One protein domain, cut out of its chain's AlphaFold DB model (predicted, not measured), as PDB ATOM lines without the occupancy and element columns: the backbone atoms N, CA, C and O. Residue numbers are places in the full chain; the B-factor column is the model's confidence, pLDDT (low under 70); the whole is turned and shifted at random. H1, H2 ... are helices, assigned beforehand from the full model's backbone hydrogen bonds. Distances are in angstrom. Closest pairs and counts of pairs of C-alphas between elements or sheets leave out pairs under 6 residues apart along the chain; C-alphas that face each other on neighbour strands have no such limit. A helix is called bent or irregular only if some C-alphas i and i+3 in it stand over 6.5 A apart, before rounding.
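AT A GLANCE: This is residues 196 to 320 of the 320 residues of an uncharacterized protein of bioreactor metagenome (UniProt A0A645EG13). Short helices gather on a long helix H1: H4 sits in the middle and runs alongside part of H1, H5 crosses H1, and H3 stands at right angles to it. On the side of H4 away from H1, H7 crosses H4 and pairs with H8, while H6 makes a hairpin with H5; H2 follows H1 after a tight turn and folds back beside its last residues at a steep tilt, and a loop, residues 233 to 242, sticks out from the body. The printed part has 125 residues with eight named helices, H1 to H8 in order along the chain, and no named strand; its class is all helix, with 85 residues in helices. It is compact, with a radius of gyration of the C-alphas of 14.4 A, and the C-alphas span 39 by 31 by 29 A.

IN THESE COORDINATES: The printed part begins with H1, residues 196 to 218, the longest helix, 32.2 A from its first C-alpha at (-4.688, -24.856, 45.359) to its last at (0.880, -29.213, 13.956). H2, residues 220 to 229, is 14.3 A long. Residues 230 to 241 hold no named element. H3, residues 242 to 247, is neither bent nor irregular, but only just: C-alphas 244 and 247 are 6.0 A apart. H4 is residues 252 to 258. H5, residues 263 to 276, is 20.0 A long and ends at C-alpha 276 at (-8.434, -22.199, 30.619). H6 is residues 286 to 291, and H7, residues 293 to 302, is 14.3 A long. H8, residues 306 to 314, is 12.1 A long and ends at C-alpha 314 at (10.033, -27.634, 39.768).

HOW THE PARTS SIT: H1 is the hub and touches three helices. With residues 208 to 212 alone it touches H3, about perpendicular at 89 degrees; the closest C-alphas, of Lys 208 and Phe 247, are 7.4 A apart. With the same residues alone it touches H4, the same way at a shallow tilt of 11 degrees; the closest C-alphas, of Lys 208 and Ile 252, are 6.8 A apart. With residues 207 to 214 alone it touches residues 269 to 273 of H5, opposite ways at a steep tilt of 53 degrees; the closest C-alphas, of Phe 207 and Thr 273, are 6.3 A apart. H2 touches no helix; it is close to H1 but not clearly touching, with the closest C-alphas, of Arg 216 and Met 223, 6.1 A apart. H4 touches H7, about perpendicular at 77 degrees, where the closest C-alphas, of Glu 254 and Lys 297, are 7.3 A apart. H5, with residues 263 to 267 alone, only just touches H6, with 3 pairs of C-alphas within 8 A, the closest those of Lys 263 and Phe 290 at 6.7 A; they form a helical hairpin at a shallow tilt of 14 degrees. H7 and H8, also a helical hairpin, only just touch, with 3 pairs within 8 A, the closest C-alphas being those of Ile 300 and Ile 309 at 6.8 A. H1 is apart from H6, H7 and H8. Every O i to N i+4 pair is within hydrogen-bond range in H1, H4, H5, H6, H7 and H8; H2 has 5 of 6, and H3 has 0 of 2 beside 2 of 3 O i to N i+3 pairs.

THE WHOLE: The C-alphas farthest apart, of Asn 235 and Gly 278, are 39.9 A apart. The printed part has no cut and ends at residue 320, the chain's last. The link from H2 to H3, 12 residues, is long. Residues 233 to 242, of which 242 belongs to H3, stand free; without them the body spans 36 by 31 by 27 A. The mean pLDDT of the printed part is 79.6, and residue 196, residues 215 to 246 and residue 320 are under 70.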
ATOM      1  N   TYR A 196      -5.174 -25.691  46.456       69.94
ATOM      2  CA  TYR A 196      -4.688 -24.856  45.359       69.94
ATOM      3  C   TYR A 196      -3.326 -25.311  44.802       69.94
ATOM      4  O   TYR A 196      -3.147 -25.355  43.591       69.94
ATOM      5  N   GLU A 197      -2.388 -25.722  45.658       74.75
ATOM      6  CA  GLU A 197      -1.083 -26.242  45.218       74.75
ATOM      7  C   GLU A 197      -1.216 -27.600  44.522       74.75
ATOM      8  O   GLU A 197      -0.575 -27.846  43.507       74.75
ATOM      9  N   HIS A 198      -2.123 -28.453  44.998       74.38
ATOM     10  CA  HIS A 198      -2.444 -29.699  44.301       74.38
ATOM     11  C   HIS A 198      -3.011 -29.452  42.914       74.38
ATOM     12  O   HIS A 198      -2.638 -30.126  41.957       74.38
ATOM     13  N   ARG A 199      -3.913 -28.475  42.799       78.50
ATOM     14  CA  ARG A 199      -4.497 -28.137  41.508       78.50
ATOM     15  C   ARG A 199      -3.445 -27.577  40.562       78.50
ATOM     16  O   ARG A 199      -3.455 -27.980  39.410       78.50
ATOM     17  N   LYS A 200      -2.484 -26.772  41.027       84.81
ATOM     18  CA  LYS A 200      -1.353 -26.342  40.184       84.81
ATOM     19  C   LYS A 200      -0.530 -27.515  39.658       84.81
ATOM     20  O   LYS A 200      -0.171 -27.516  38.486       84.81
ATOM     21  N   LEU A 201      -0.253 -28.508  40.499       82.56
ATOM     22  CA  LEU A 201       0.468 -29.715  40.096       82.56
ATOM     23  C   LEU A 201      -0.307 -30.549  39.061       82.56
ATOM     24  O   LEU A 201       0.259 -31.022  38.078       82.56
ATOM     25  N   GLU A 202      -1.618 -30.692  39.246       80.19
ATOM     26  CA  GLU A 202      -2.500 -31.326  38.263       80.19
ATOM     27  C   GLU A 202      -2.546 -30.525  36.952       80.19
ATOM     28  O   GLU A 202      -2.532 -31.100  35.866       80.19
ATOM     29  N   MET A 203      -2.555 -29.191  37.021       85.19
ATOM     30  CA  MET A 203      -2.552 -28.355  35.821       85.19
ATOM     31  C   MET A 203      -1.192 -28.353  35.114       85.19
ATOM     32  O   MET A 203      -1.145 -28.220  33.898       85.19
ATOM     33  N   GLU A 204      -0.087 -28.556  35.829       86.12
ATOM     34  CA  GLU A 204       1.230 -28.801  35.233       86.12
ATOM     35  C   GLU A 204       1.249 -30.118  34.445       86.12
ATOM     36  O   GLU A 204       1.730 -30.165  33.311       86.12
ATOM     37  N   MET A 205       0.637 -31.169  35.001       82.62
ATOM     38  CA  MET A 205       0.415 -32.426  34.287       82.62
ATOM     39  C   MET A 205      -0.418 -32.196  33.012       82.62
ATOM     40  O   MET A 205      -0.040 -32.667  31.937       82.62
ATOM     41  N   ASN A 206      -1.502 -31.418  33.104       80.25
ATOM     42  CA  ASN A 206      -2.339 -31.058  31.954       80.25
ATOM     43  C   ASN A 206      -1.604 -30.190  30.930       80.25
ATOM     44  O   ASN A 206      -1.787 -30.368  29.734       80.25
ATOM     45  N   PHE A 207      -0.712 -29.302  31.357       86.31
ATOM     46  CA  PHE A 207       0.083 -28.508  30.429       86.31
ATOM     47  C   PHE A 207       1.033 -29.372  29.597       86.31
ATOM     48  O   PHE A 207       1.158 -29.171  28.391       86.31
ATOM     49  N   LYS A 208       1.656 -30.391  30.200       86.44
ATOM     50  CA  LYS A 208       2.457 -31.375  29.452       86.44
ATOM     51  C   LYS A 208       1.590 -32.143  28.445       86.44
ATOM     52  O   LYS A 208       2.019 -32.363  27.313       86.44
ATOM     53  N   ILE A 209       0.356 -32.488  28.823       79.50
ATOM     54  CA  ILE A 209      -0.645 -33.075  27.916       79.50
ATOM     55  C   ILE A 209      -0.936 -32.129  26.744       79.50
ATOM     56  O   ILE A 209      -0.888 -32.550  25.588       79.50
ATOM     57  N   ASP A 210      -1.191 -30.856  27.021       79.44
ATOM     58  CA  ASP A 210      -1.525 -29.852  26.011       79.44
ATOM     59  C   ASP A 210      -0.364 -29.596  25.049       79.44
ATOM     60  O   ASP A 210      -0.585 -29.539  23.839       79.44
ATOM     61  N   LEU A 211       0.875 -29.511  25.549       82.69
ATOM     62  CA  LEU A 211       2.072 -29.403  24.711       82.69
ATOM     63  C   LEU A 211       2.152 -30.574  23.731       82.69
ATOM     64  O   LEU A 211       2.321 -30.365  22.530       82.69
ATOM     65  N   TYR A 212       1.962 -31.796  24.231       77.31
ATOM     66  CA  TYR A 212       1.936 -33.002  23.410       77.31
ATOM     67  C   TYR A 212       0.839 -32.941  22.327       77.31
ATOM     68  O   TYR A 212       1.103 -33.164  21.140       77.31
ATOM     69  N   TRP A 213      -0.396 -32.587  22.699       73.38
ATOM     70  CA  TRP A 213      -1.505 -32.498  21.747       73.38
ATOM     71  C   TRP A 213      -1.333 -31.374  20.735       73.38
ATOM     72  O   TRP A 213      -1.656 -31.569  19.563       73.38
ATOM     73  N   HIS A 214      -0.805 -30.222  21.145       73.94
ATOM     74  CA  HIS A 214      -0.550 -29.091  20.259       73.94
ATOM     75  C   HIS A 214       0.299 -29.513  19.053       73.94
ATOM     76  O   HIS A 214      -0.001 -29.162  17.911       73.94
ATOM     77  N   LEU A 215       1.309 -30.352  19.280       67.75
ATOM     78  CA  LEU A 215       2.194 -30.828  18.218       67.75
ATOM     79  C   LEU A 215       1.584 -31.904  17.355       67.75
ATOM     80  O   LEU A 215       1.790 -31.883  16.142       67.75
ATOM     81  N   ARG A 216       0.766 -32.778  17.945       66.12
ATOM     82  CA  ARG A 216      -0.006 -33.756  17.178       66.12
ATOM     83  C   ARG A 216      -0.837 -33.111  16.080       66.12
ATOM     84  O   ARG A 216      -0.969 -33.674  14.998       66.12
ATOM     85  N   HIS A 217      -1.353 -31.916  16.342       68.81
ATOM     86  CA  HIS A 217      -2.146 -31.166  15.375       68.81
ATOM     87  C   HIS A 217      -1.298 -30.324  14.410       68.81
ATOM     88  O   HIS A 217      -1.801 -29.911  13.366       68.81
ATOM     89  N   LYS A 218      -0.026 -30.068  14.735       68.38
ATOM     90  CA  LYS A 218       0.880 -29.213  13.956       68.38
ATOM     91  C   LYS A 218       1.754 -30.001  12.978       68.38
ATOM     92  O   LYS A 218       1.935 -29.551  11.848       68.38
ATOM     93  N   ASP A 219       2.305 -31.143  13.395       67.69
ATOM     94  CA  ASP A 219       3.301 -31.893  12.618       67.69
ATOM     95  C   ASP A 219       3.282 -33.406  12.916       67.69
ATOM     96  O   ASP A 219       4.005 -33.923  13.770       67.69
ATOM     97  N   GLU A 220       2.475 -34.138  12.146       67.06
ATOM     98  CA  GLU A 220       2.306 -35.596  12.251       67.06
ATOM     99  C   GLU A 220       3.623 -36.378  12.046       67.06
ATOM    100  O   GLU A 220       3.801 -37.462  12.601       67.06
ATOM    101  N   ALA A 221       4.587 -35.832  11.291       69.50
ATOM    102  CA  ALA A 221       5.853 -36.509  11.004       69.50
ATOM    103  C   ALA A 221       6.850 -36.429  12.172       69.50
ATOM    104  O   ALA A 221       7.606 -37.380  12.393       69.50
ATOM    105  N   HIS A 222       6.861 -35.320  12.918       64.94
ATOM    106  CA  HIS A 222       7.635 -35.221  14.160       64.94
ATOM    107  C   HIS A 222       7.037 -36.089  15.268       64.94
ATOM    108  O   HIS A 222       7.793 -36.740  15.989       64.94
ATOM    109  N   MET A 223       5.708 -36.204  15.333       65.38
ATOM    110  CA  MET A 223       5.048 -37.110  16.278       65.38
ATOM    111  C   MET A 223       5.423 -38.566  16.066       65.38
ATOM    112  O   MET A 223       5.745 -39.239  17.031       65.38
ATOM    113  N   LEU A 224       5.440 -39.043  14.819       64.56
ATOM    114  CA  LEU A 224       5.842 -40.420  14.521       64.56
ATOM    115  C   LEU A 224       7.258 -40.722  15.028       64.56
ATOM    116  O   LEU A 224       7.481 -41.768  15.622       64.56
ATOM    117  N   LYS A 225       8.207 -39.789  14.867       65.00
ATOM    118  CA  LYS A 225       9.567 -39.952  15.409       65.00
ATOM    119  C   LYS A 225       9.593 -39.939  16.936       65.00
ATOM    120  O   LYS A 225      10.363 -40.688  17.529       65.00
ATOM    121  N   PHE A 226       8.787 -39.083  17.562       64.44
ATOM    122  CA  PHE A 226       8.673 -39.017  19.016       64.44
ATOM    123  C   PHE A 226       8.048 -40.304  19.577       64.44
ATOM    124  O   PHE A 226       8.629 -40.926  20.458       64.44
ATOM    125  N   GLU A 227       6.944 -40.782  19.001       65.44
ATOM    126  CA  GLU A 227       6.314 -42.065  19.337       65.44
ATOM    127  C   GLU A 227       7.258 -43.258  19.108       65.44
ATOM    128  O   GLU A 227       7.264 -44.185  19.909       65.44
ATOM    129  N   GLU A 228       8.098 -43.229  18.066       64.12
ATOM    130  CA  GLU A 228       9.152 -44.229  17.833       64.12
ATOM    131  C   GLU A 228      10.300 -44.143  18.855       64.12
ATOM    132  O   GLU A 228      10.969 -45.147  19.115       64.12
ATOM    133  N   SER A 229      10.552 -42.956  19.420       57.12
ATOM    134  CA  SER A 229      11.563 -42.742  20.465       57.12
ATOM    135  C   SER A 229      11.083 -43.180  21.850       57.12
ATOM    136  O   SER A 229      11.901 -43.566  22.688       57.12
ATOM    137  N   ILE A 230       9.763 -43.192  22.067       57.84
ATOM    138  CA  ILE A 230       9.147 -43.860  23.208       57.84
ATOM    139  C   ILE A 230       9.312 -45.360  22.969       57.84
ATOM    140  O   ILE A 230       8.597 -45.980  22.181       57.84
ATOM    141  N   THR A 231      10.275 -45.979  23.649       52.84
ATOM    142  CA  THR A 231      10.389 -47.437  23.661       52.84
ATOM    143  C   THR A 231       9.230 -48.010  24.465       52.84
ATOM    144  O   THR A 231       9.357 -48.273  25.656       52.84
ATOM    145  N   PHE A 232       8.088 -48.191  23.808       46.28
ATOM    146  CA  PHE A 232       6.977 -48.957  24.341       46.28
ATOM    147  C   PHE A 232       7.426 -50.415  24.458       46.28
ATOM    148  O   PHE A 232       7.490 -51.127  23.451       46.28
ATOM    149  N   ASP A 233       7.772 -50.867  25.665       46.12
ATOM    150  CA  ASP A 233       7.856 -52.298  25.930       46.12
ATOM    151  C   ASP A 233       6.435 -52.811  26.232       46.12
ATOM    152  O   ASP A 233       5.904 -52.559  27.316       46.12
ATOM    153  N   PRO A 234       5.797 -53.570  25.319       40.41
ATOM    154  CA  PRO A 234       4.493 -54.188  25.567       40.41
ATOM    155  C   PRO A 234       4.499 -55.198  26.734       40.41
ATOM    156  O   PRO A 234       3.450 -55.736  27.091       40.41
ATOM    157  N   ASN A 235       5.665 -55.510  27.308       41.00
ATOM    158  CA  ASN A 235       5.802 -56.303  28.528       41.00
ATOM    159  C   ASN A 235       6.015 -55.446  29.789       41.00
ATOM    160  O   ASN A 235       5.799 -55.970  30.882       41.00
ATOM    161  N   GLU A 236       6.373 -54.162  29.662       46.16
ATOM    162  CA  GLU A 236       6.290 -53.179  30.759       46.16
ATOM    163  C   GLU A 236       4.844 -52.678  30.946       46.16
ATOM    164  O   GLU A 236       4.470 -52.230  32.028       46.16
ATOM    165  N   THR A 237       3.969 -52.861  29.947       37.69
ATOM    166  CA  THR A 237       2.544 -52.489  30.000       37.69
ATOM    167  C   THR A 237       1.639 -53.478  30.726       37.69
ATOM    168  O   THR A 237       0.627 -53.926  30.180       37.69
ATOM    169  N   LYS A 238       1.949 -53.827  31.973       37.41
ATOM    170  CA  LYS A 238       0.936 -54.485  32.812       37.41
ATOM    171  C   LYS A 238       0.073 -53.531  33.634       37.41
ATOM    172  O   LYS A 238      -0.939 -53.995  34.148       37.41
ATOM    173  N   TYR A 239       0.379 -52.234  33.684       43.47
ATOM    174  CA  TYR A 239      -0.250 -51.344  34.667       43.47
ATOM    175  C   TYR A 239      -0.779 -50.053  34.028       43.47
ATOM    176  O   TYR A 239      -0.041 -49.137  33.685       43.47
ATOM    177  N   THR A 240      -2.083 -50.107  33.755       38.56
ATOM    178  CA  THR A 240      -3.166 -49.096  33.703       38.56
ATOM    179  C   THR A 240      -2.938 -47.579  33.531       38.56
ATOM    180  O   THR A 240      -3.925 -46.899  33.263       38.56
ATOM    181  N   ASN A 241      -1.735 -47.001  33.558       45.47
ATOM    182  CA  ASN A 241      -1.574 -45.535  33.468       45.47
ATOM    183  C   ASN A 241      -1.537 -44.967  32.034       45.47
ATOM    184  O   ASN A 241      -1.408 -43.756  31.841       45.47
ATOM    185  N   GLY A 242      -1.719 -45.822  31.022       53.94
ATOM    186  CA  GLY A 242      -1.965 -45.421  29.635       53.94
ATOM    187  C   GLY A 242      -0.870 -44.544  29.016       53.94
ATOM    188  O   GLY A 242       0.238 -44.429  29.527       53.94
ATOM    189  N   TYR A 243      -1.206 -43.893  27.901       55.62
ATOM    190  CA  TYR A 243      -0.333 -42.946  27.193       55.62
ATOM    191  C   TYR A 243       0.173 -41.808  28.109       55.62
ATOM    192  O   TYR A 243       1.213 -41.214  27.839       55.62
ATOM    193  N   VAL A 244      -0.541 -41.547  29.217       59.72
ATOM    194  CA  VAL A 244      -0.250 -40.496  30.202       59.72
ATOM    195  C   VAL A 244       1.055 -40.691  30.952       59.72
ATOM    196  O   VAL A 244       1.820 -39.747  31.149       59.72
ATOM    197  N   ALA A 245       1.350 -41.935  31.305       64.88
ATOM    198  CA  ALA A 245       2.563 -42.277  32.024       64.88
ATOM    199  C   ALA A 245       3.854 -41.962  31.252       64.88
ATOM    200  O   ALA A 245       4.857 -41.588  31.859       64.88
ATOM    201  N   GLU A 246       3.839 -42.110  29.927       68.06
ATOM    202  CA  GLU A 246       5.058 -42.031  29.122       68.06
ATOM    203  C   GLU A 246       5.548 -40.594  28.947       68.06
ATOM    204  O   GLU A 246       6.736 -40.328  29.117       68.06
ATOM    205  N   PHE A 247       4.655 -39.630  28.704       71.06
ATOM    206  CA  PHE A 247       5.085 -38.234  28.570       71.06
ATOM    207  C   PHE A 247       5.433 -37.576  29.912       71.06
ATOM    208  O   PHE A 247       6.172 -36.594  29.945       71.06
ATOM    209  N   MET A 248       4.975 -38.130  31.040       77.12
ATOM    210  CA  MET A 248       5.391 -37.650  32.363       77.12
ATOM    211  C   MET A 248       6.889 -37.840  32.627       77.12
ATOM    212  O   MET A 248       7.442 -37.126  33.462       77.12
ATOM    213  N   ARG A 249       7.552 -38.737  31.888       79.38
ATOM    214  CA  ARG A 249       9.006 -38.952  31.947       79.38
ATOM    215  C   ARG A 249       9.815 -37.852  31.262       79.38
ATOM    216  O   ARG A 249      11.009 -37.764  31.516       79.38
ATOM    217  N   PHE A 250       9.189 -37.026  30.428       85.50
ATOM    218  CA  PHE A 250       9.863 -35.919  29.757       85.50
ATOM    219  C   PHE A 250       9.742 -34.660  30.601       85.50
ATOM    220  O   PHE A 250       8.671 -34.382  31.137       85.50
ATOM    221  N   SER A 251      10.812 -33.883  30.713       91.06
ATOM    222  CA  SER A 251      10.721 -32.558  31.350       91.06
ATOM    223  C   SER A 251      10.040 -31.548  30.416       91.06
ATOM    224  O   SER A 251      10.054 -31.708  29.195       91.06
ATOM    225  N   ILE A 252       9.471 -30.471  30.953       93.06
ATOM    226  CA  ILE A 252       8.880 -29.386  30.153       93.06
ATOM    227  C   ILE A 252       9.898 -28.770  29.169       93.06
ATOM    228  O   ILE A 252       9.549 -28.587  27.997       93.06
ATOM    229  N   PRO A 253      11.161 -28.487  29.560       94.38
ATOM    230  CA  PRO A 253      12.180 -28.040  28.611       94.38
ATOM    231  C   PRO A 253      12.487 -29.078  27.531       94.38
ATOM    232  O   PRO A 253      12.642 -28.721  26.368       94.38
ATOM    233  N   GLU A 254      12.564 -30.357  27.901       90.81
ATOM    234  CA  GLU A 254      12.801 -31.444  26.949       90.81
ATOM    235  C   GLU A 254      11.708 -31.500  25.890       90.81
ATOM    236  O   GLU A 254      12.024 -31.518  24.704       90.81
ATOM    237  N   MET A 255      10.441 -31.407  26.306       89.06
ATOM    238  CA  MET A 255       9.310 -31.281  25.392       89.06
ATOM    239  C   MET A 255       9.509 -30.074  24.474       89.06
ATOM    240  O   MET A 255       9.511 -30.233  23.261       89.06
ATOM    241  N   ALA A 256       9.799 -28.879  24.999       90.62
ATOM    242  CA  ALA A 256      10.046 -27.707  24.153       90.62
ATOM    243  C   ALA A 256      11.167 -27.920  23.110       90.62
ATOM    244  O   ALA A 256      11.089 -27.387  22.001       90.62
ATOM    245  N   TYR A 257      12.203 -28.700  23.437       89.94
ATOM    246  CA  TYR A 257      13.337 -28.953  22.547       89.94
ATOM    247  C   TYR A 257      13.082 -30.040  21.509       89.94
ATOM    248  O   TYR A 257      13.412 -29.816  20.346       89.94
ATOM    249  N   GLU A 258      12.548 -31.189  21.921       82.06
ATOM    250  CA  GLU A 258      12.221 -32.316  21.032       82.06
ATOM    251  C   GLU A 258      11.146 -31.922  20.023       82.06
ATOM    252  O   GLU A 258      11.117 -32.384  18.885       82.06
ATOM    253  N   PHE A 259      10.290 -30.996  20.435       79.94
ATOM    254  CA  PHE A 259       9.199 -30.478  19.636       79.94
ATOM    255  C   PHE A 259       9.559 -29.232  18.826       79.94
ATOM    256  O   PHE A 259       8.697 -28.665  18.153       79.94
ATOM    257  N   GLU A 260      10.822 -28.800  18.903       86.69
ATOM    258  CA  GLU A 260      11.360 -27.630  18.206       86.69
ATOM    259  C   GLU A 260      10.479 -26.374  18.356       86.69
ATOM    260  O   GLU A 260      10.355 -25.569  17.429       86.69
ATOM    261  N   LEU A 261       9.859 -26.193  19.530       87.94
ATOM    262  CA  LEU A 261       9.013 -25.035  19.795       87.94
ATOM    263  C   LEU A 261       9.862 -23.765  19.816       87.94
ATOM    264  O   LEU A 261      10.947 -23.721  20.401       87.94
ATOM    265  N   SER A 262       9.348 -22.699  19.210       91.44
ATOM    266  CA  SER A 262       9.847 -21.358  19.493       91.44
ATOM    267  C   SER A 262       9.358 -20.882  20.864       91.44
ATOM    268  O   SER A 262       8.351 -21.358  21.395       91.44
ATOM    269  N   LYS A 263      10.059 -19.895  21.430       94.31
ATOM    270  CA  LYS A 263       9.677 -19.267  22.699       94.31
ATOM    271  C   LYS A 263       8.256 -18.698  22.660       94.31
ATOM    272  O   LYS A 263       7.496 -18.898  23.600       94.31
ATOM    273  N   ASP A 264       7.887 -18.053  21.555       92.56
ATOM    274  CA  ASP A 264       6.556 -17.465  21.380       92.56
ATOM    275  C   ASP A 264       5.459 -18.541  21.328       92.56
ATOM    276  O   ASP A 264       4.422 -18.387  21.966       92.56
ATOM    277  N   GLU A 265       5.700 -19.661  20.636       89.06
ATOM    278  CA  GLU A 265       4.753 -20.786  20.581       89.06
ATOM    279  C   GLU A 265       4.576 -21.455  21.946       89.06
ATOM    280  O   GLU A 265       3.459 -21.807  22.328       89.06
ATOM    281  N   PHE A 266       5.664 -21.601  22.705       91.56
ATOM    282  CA  PHE A 266       5.602 -22.120  24.067       91.56
ATOM    283  C   PHE A 266       4.767 -21.207  24.972       91.56
ATOM    284  O   PHE A 266       3.886 -21.689  25.682       91.56
ATOM    285  N   ILE A 267       5.000 -19.889  24.912       92.06
ATOM    286  CA  ILE A 267       4.229 -18.895  25.672       92.06
ATOM    287  C   ILE A 267       2.755 -18.918  25.257       92.06
ATOM    288  O   ILE A 267       1.879 -18.862  26.117       92.06
ATOM    289  N   GLU A 268       2.458 -19.025  23.962       89.44
ATOM    290  CA  GLU A 268       1.082 -19.123  23.472       89.44
ATOM    291  C   GLU A 268       0.373 -20.368  24.025       89.44
ATOM    292  O   GLU A 268      -0.764 -20.269  24.489       89.44
ATOM    293  N   CYS A 269       1.035 -21.529  24.010       87.06
ATOM    294  CA  CYS A 269       0.488 -22.758  24.584       87.06
ATOM    295  C   CYS A 269       0.265 -22.614  26.093       87.06
ATOM    296  O   CYS A 269      -0.822 -22.907  26.584       87.06
ATOM    297  N   PHE A 270       1.263 -22.097  26.814       90.06
ATOM    298  CA  PHE A 270       1.186 -21.886  28.256       90.06
ATOM    299  C   PHE A 270       0.041 -20.942  28.635       90.06
ATOM    300  O   PHE A 270      -0.753 -21.273  29.508       90.06
ATOM    301  N   ASN A 271      -0.094 -19.799  27.958       88.81
ATOM    302  CA  ASN A 271      -1.147 -18.827  28.251       88.81
ATOM    303  C   ASN A 271      -2.543 -19.399  27.990       88.81
ATOM    304  O   ASN A 271      -3.451 -19.136  28.774       88.81
ATOM    305  N   LYS A 272      -2.719 -20.226  26.951       85.44
ATOM    306  CA  LYS A 272      -3.997 -20.913  26.705       85.44
ATOM    307  C   LYS A 272      -4.371 -21.837  27.861       85.44
ATOM    308  O   LYS A 272      -5.501 -21.763  28.339       85.44
ATOM    309  N   THR A 273      -3.440 -22.664  28.338       83.56
ATOM    310  CA  THR A 273      -3.689 -23.539  29.496       83.56
ATOM    311  C   THR A 273      -3.885 -22.712  30.776       83.56
ATOM    312  O   THR A 273      -4.797 -22.979  31.556       83.56
ATOM    313  N   PHE A 274      -3.106 -21.647  30.976       85.75
ATOM    314  CA  PHE A 274      -3.228 -20.749  32.128       85.75
ATOM    315  C   PHE A 274      -4.608 -20.075  32.187       85.75
ATOM    316  O   PHE A 274      -5.255 -20.071  33.233       85.75
ATOM    317  N   GLU A 275      -5.098 -19.544  31.067       84.56
ATOM    318  CA  GLU A 275      -6.426 -18.932  30.966       84.56
ATOM    319  C   GLU A 275      -7.543 -19.963  31.164       84.56
ATOM    320  O   GLU A 275      -8.462 -19.730  31.950       84.56
ATOM    321  N   ALA A 276      -7.442 -21.129  30.513       80.62
ATOM    322  CA  ALA A 276      -8.434 -22.199  30.619       80.62
ATOM    323  C   ALA A 276      -8.584 -22.742  32.052       80.62
ATOM    324  O   ALA A 276      -9.651 -23.222  32.430       80.62
ATOM    325  N   THR A 277      -7.530 -22.637  32.862       78.25
ATOM    326  CA  THR A 277      -7.495 -23.120  34.250       78.25
ATOM    327  C   THR A 277      -7.767 -22.021  35.281       78.25
ATOM    328  O   THR A 277      -7.642 -22.256  36.485       78.25
ATOM    329  N   GLY A 278      -8.142 -20.812  34.841       81.50
ATOM    330  CA  GLY A 278      -8.406 -19.678  35.732       81.50
ATOM    331  C   GLY A 278      -7.161 -19.194  36.484       81.50
ATOM    332  O   GLY A 278      -7.265 -18.727  37.617       81.50
ATOM    333  N   GLY A 279      -5.980 -19.352  35.884       82.69
ATOM    334  CA  GLY A 279      -4.689 -18.991  36.469       82.69
ATOM    335  C   GLY A 279      -4.171 -19.963  37.531       82.69
ATOM    336  O   GLY A 279      -3.252 -19.625  38.275       82.69
ATOM    337  N   CYS A 280      -4.743 -21.166  37.625       84.06
ATOM    338  CA  CYS A 280      -4.354 -22.195  38.588       84.06
ATOM    339  C   CYS A 280      -3.148 -23.019  38.098       84.06
ATOM    340  O   CYS A 280      -3.219 -24.237  37.971       84.06
ATOM    341  N   MET A 281      -2.033 -22.355  37.798       86.94
ATOM    342  CA  MET A 281      -0.803 -22.985  37.307       86.94
ATOM    343  C   MET A 281       0.431 -22.331  37.913       86.94
ATOM    344  O   MET A 281       0.410 -21.147  38.257       86.94
ATOM    345  N   TYR A 282       1.524 -23.088  38.000       88.88
ATOM    346  CA  TYR A 282       2.834 -22.503  38.262       88.88
ATOM    347  C   TYR A 282       3.263 -21.620  37.093       88.88
ATOM    348  O   TYR A 282       3.137 -22.007  35.929       88.88
ATOM    349  N   LYS A 283       3.807 -20.442  37.396       89.69
ATOM    350  CA  LYS A 283       4.549 -19.641  36.422       89.69
ATOM    351  C   LYS A 283       5.943 -20.213  36.238       89.69
ATOM    352  O   LYS A 283       6.560 -20.668  37.199       89.69
ATOM    353  N   TYR A 284       6.447 -20.123  35.015       92.19
ATOM    354  CA  TYR A 284       7.739 -20.669  34.626       92.19
ATOM    355  C   TYR A 284       8.728 -19.581  34.227       92.19
ATOM    356  O   TYR A 284       8.357 -18.588  33.600       92.19
ATOM    357  N   ASP A 285      10.002 -19.811  34.533       95.56
ATOM    358  CA  ASP A 285      11.128 -19.068  33.974       95.56
ATOM    359  C   ASP A 285      11.350 -19.490  32.513       95.56
ATOM    360  O   ASP A 285      12.192 -20.330  32.185       95.56
ATOM    361  N   VAL A 286      10.525 -18.937  31.621       95.38
ATOM    362  CA  VAL A 286      10.586 -19.226  30.184       95.38
ATOM    363  C   VAL A 286      11.927 -18.787  29.593       95.38
ATOM    364  O   VAL A 286      12.432 -19.433  28.677       95.38
ATOM    365  N   ASP A 287      12.542 -17.730  30.121       95.00
ATOM    366  CA  ASP A 287      13.852 -17.272  29.660       95.00
ATOM    367  C   ASP A 287      14.898 -18.356  29.914       95.00
ATOM    368  O   ASP A 287      15.559 -18.788  28.972       95.00
ATOM    369  N   ARG A 288      14.957 -18.914  31.129       95.06
ATOM    370  CA  ARG A 288      15.850 -20.041  31.443       95.06
ATOM    371  C   ARG A 288      15.593 -21.261  30.556       95.06
ATOM    372  O   ARG A 288      16.550 -21.890  30.111       95.06
ATOM    373  N   ILE A 289      14.333 -21.586  30.247       96.44
ATOM    374  CA  ILE A 289      14.004 -22.713  29.354       96.44
ATOM    375  C   ILE A 289      14.673 -22.548  27.980       96.44
ATOM    376  O   ILE A 289      15.185 -23.523  27.431       96.44
ATOM    377  N   PHE A 290      14.697 -21.343  27.411       96.19
ATOM    378  CA  PHE A 290      15.197 -21.129  26.048       96.19
ATOM    379  C   PHE A 290      16.656 -20.656  25.980       96.19
ATOM    380  O   PHE A 290      17.365 -21.032  25.042       96.19
ATOM    381  N   ASP A 291      17.124 -19.904  26.974       95.94
ATOM    382  CA  ASP A 291      18.459 -19.302  26.991       95.94
ATOM    383  C   ASP A 291      19.516 -20.257  27.585       95.94
ATOM    384  O   ASP A 291      20.644 -20.306  27.088       95.94
ATOM    385  N   ASP A 292      19.141 -21.109  28.552       95.25
ATOM    386  CA  ASP A 292      20.038 -22.073  29.220       95.25
ATOM    387  C   ASP A 292      19.924 -23.509  28.662       95.25
ATOM    388  O   ASP A 292      20.239 -24.498  29.335       95.25
ATOM    389  N   LYS A 293      19.517 -23.649  27.394       94.56
ATOM    390  CA  LYS A 293      19.217 -24.936  26.737       94.56
ATOM    391  C   LYS A 293      20.264 -26.033  26.955       94.56
ATOM    392  O   LYS A 293      19.922 -27.176  27.249       94.56
ATOM    393  N   GLU A 294      21.547 -25.713  26.812       95.75
ATOM    394  CA  GLU A 294      22.625 -26.705  26.947       95.75
ATOM    395  C   GLU A 294      22.845 -27.155  28.399       95.75
ATOM    396  O   GLU A 294      23.225 -28.303  28.641       95.75
ATOM    397  N   ALA A 295      22.591 -26.278  29.375       96.44
ATOM    398  CA  ALA A 295      22.662 -26.635  30.787       96.44
ATOM    399  C   ALA A 295      21.496 -27.558  31.165       96.44
ATOM    400  O   ALA A 295      21.731 -28.633  31.717       96.44
ATOM    401  N   LEU A 296      20.272 -27.203  30.762       96.88
ATOM    402  CA  LEU A 296      19.079 -28.014  31.013       96.88
ATOM    403  C   LEU A 296      19.167 -29.386  30.339       96.88
ATOM    404  O   LEU A 296      18.925 -30.398  30.989       96.88
ATOM    405  N   LYS A 297      19.638 -29.471  29.086       95.12
ATOM    406  CA  LYS A 297      19.894 -30.766  28.422       95.12
ATOM    407  C   LYS A 297      20.844 -31.666  29.207       95.12
ATOM    408  O   LYS A 297      20.686 -32.884  29.204       95.12
ATOM    409  N   LYS A 298      21.845 -31.088  29.872       96.06
ATOM    410  CA  LYS A 298      22.783 -31.845  30.704       96.06
ATOM    411  C   LYS A 298      22.133 -32.335  32.000       96.06
ATOM    412  O   LYS A 298      22.451 -33.440  32.430       96.06
ATOM    413  N   GLU A 299      21.267 -31.531  32.615       96.25
ATOM    414  CA  GLU A 299      20.478 -31.931  33.789       96.25
ATOM    415  C   GLU A 299      19.522 -33.076  33.433       96.25
ATOM    416  O   GLU A 299      19.552 -34.115  34.089       96.25
ATOM    417  N   ILE A 300      18.786 -32.939  32.326       94.50
ATOM    418  CA  ILE A 300      17.876 -33.962  31.791       94.50
ATOM    419  C   ILE A 300      18.632 -35.261  31.497       94.50
ATOM    420  O   ILE A 300      18.254 -36.322  31.976       94.50
ATOM    421  N   ALA A 301      19.771 -35.194  30.800       91.44
ATOM    422  CA  ALA A 301      20.580 -36.380  30.507       91.44
ATOM    423  C   ALA A 301      21.181 -37.053  31.760       91.44
ATOM    424  O   ALA A 301      21.652 -38.190  31.685       91.44
ATOM    425  N   ALA A 302      21.227 -36.352  32.898       93.38
ATOM    426  CA  ALA A 302      21.681 -36.894  34.175       93.38
ATOM    427  C   ALA A 302      20.538 -37.470  35.029       93.38
ATOM    428  O   ALA A 302      20.834 -38.179  35.998       93.38
ATOM    429  N   ALA A 303      19.278 -37.183  34.683       92.56
ATOM    430  CA  ALA A 303      18.100 -37.717  35.348       92.56
ATOM    431  C   ALA A 303      18.053 -39.245  35.219       92.56
ATOM    432  O   ALA A 303      18.365 -39.819  34.174       92.56
ATOM    433  N   LYS A 304      17.696 -39.921  36.311       88.88
ATOM    434  CA  LYS A 304      17.605 -41.388  36.374       88.88
ATOM    435  C   LYS A 304      16.207 -41.872  36.724       88.88
ATOM    436  O   LYS A 304      15.945 -43.065  36.611       88.88
ATOM    437  N   THR A 305      15.359 -40.971  37.203       87.88
ATOM    438  CA  THR A 305      14.026 -41.264  37.719       87.88
ATOM    439  C   THR A 305      13.044 -40.173  37.302       87.88
ATOM    440  O   THR A 305      13.446 -39.050  36.996       87.88
ATOM    441  N   VAL A 306      11.744 -40.472  37.350       86.25
ATOM    442  CA  VAL A 306      10.683 -39.470  37.129       86.25
ATOM    443  C   VAL A 306      10.770 -38.339  38.157       86.25
ATOM    444  O   VAL A 306      10.509 -37.187  37.836       86.25
ATOM    445  N   SER A 307      11.202 -38.628  39.385       87.81
ATOM    446  CA  SER A 307      11.420 -37.593  40.400       87.81
ATOM    447  C   SER A 307      12.551 -36.626  40.049       87.81
ATOM    448  O   SER A 307      12.448 -35.449  40.378       87.81
ATOM    449  N   ASP A 308      13.603 -37.072  39.358       91.38
ATOM    450  CA  ASP A 308      14.642 -36.157  38.869       91.38
ATOM    451  C   ASP A 308      14.068 -35.190  37.821       91.38
ATOM    452  O   ASP A 308      14.346 -33.995  37.873       91.38
ATOM    453  N   ILE A 309      13.213 -35.694  36.927       92.00
ATOM    454  CA  ILE A 309      12.508 -34.904  35.908       92.00
ATOM    455  C   ILE A 309      11.563 -33.888  36.556       92.00
ATOM    456  O   ILE A 309      11.638 -32.698  36.258       92.00
ATOM    457  N   TYR A 310      10.754 -34.337  37.517       90.12
ATOM    458  CA  TYR A 310       9.907 -33.463  38.325       90.12
ATOM    459  C   TYR A 310      10.719 -32.351  39.006       90.12
ATOM    460  O   TYR A 310      10.307 -31.197  39.006       90.12
ATOM    461  N   ASN A 311      11.891 -32.670  39.565       92.00
ATOM    462  CA  ASN A 311      12.740 -31.678  40.229       92.00
ATOM    463  C   ASN A 311      13.326 -30.649  39.250       92.00
ATOM    464  O   ASN A 311      13.500 -29.490  39.627       92.00
ATOM    465  N   ILE A 312      13.616 -31.046  38.006       94.69
ATOM    466  CA  ILE A 312      14.033 -30.117  36.946       94.69
ATOM    467  C   ILE A 312      12.893 -29.139  36.644       94.69
ATOM    468  O   ILE A 312      13.120 -27.930  36.709       94.69
ATOM    469  N   ASP A 313      11.678 -29.645  36.402       93.38
ATOM    470  CA  ASP A 313      10.484 -28.825  36.146       93.38
ATOM    471  C   ASP A 313      10.199 -27.880  37.323       93.38
ATOM    472  O   ASP A 313      10.044 -26.671  37.144       93.38
ATOM    473  N   ALA A 314      10.232 -28.407  38.550       91.81
ATOM    474  CA  ALA A 314      10.033 -27.634  39.768       91.81
ATOM    475  C   ALA A 314      11.069 -26.512  39.928       91.81
ATOM    476  O   ALA A 314      10.726 -25.420  40.373       91.81
ATOM    477  N   SER A 315      12.321 -26.736  39.512       94.12
ATOM    478  CA  SER A 315      13.373 -25.711  39.574       94.12
ATOM    479  C   SER A 315      13.117 -24.506  38.662       94.12
ATOM    480  O   SER A 315      13.791 -23.486  38.801       94.12
ATOM    481  N   LEU A 316      12.203 -24.635  37.698       94.94
ATOM    482  CA  LEU A 316      11.842 -23.588  36.743       94.94
ATOM    483  C   LEU A 316      10.617 -22.789  37.197       94.94
ATOM    484  O   LEU A 316      10.274 -21.802  36.548       94.94
ATOM    485  N   ARG A 317       9.956 -23.193  38.287       93.06
ATOM    486  CA  ARG A 317       8.795 -22.489  38.833       93.06
ATOM    487  C   ARG A 317       9.234 -21.167  39.463       93.06
ATOM    488  O   ARG A 317      10.186 -21.116  40.236       93.06
ATOM    489  N   LEU A 318       8.508 -20.094  39.164       89.50
ATOM    490  CA  LEU A 318       8.737 -18.767  39.747       89.50
ATOM    491  C   LEU A 318       8.000 -18.570  41.080       89.50
ATOM    492  O   LEU A 318       8.345 -17.674  41.848       89.50
ATOM    493  N   ASP A 319       6.996 -19.406  41.350       79.56
ATOM    494  CA  ASP A 319       6.038 -19.195  42.440       79.56
ATOM    495  C   ASP A 319       6.308 -20.050  43.697       79.56
ATOM    496  O   ASP A 319       5.529 -19.972  44.649       79.56
ATOM    497  N   GLY A 320       7.416 -20.806  43.731       58.72
ATOM    498  CA  GLY A 320       7.862 -21.594  44.892       58.72
ATOM    499  C   GLY A 320       7.937 -23.094  44.658       58.72
ATOM    500  O   GLY A 320       6.921 -23.675  44.215       58.72
TER     501      GLY A 320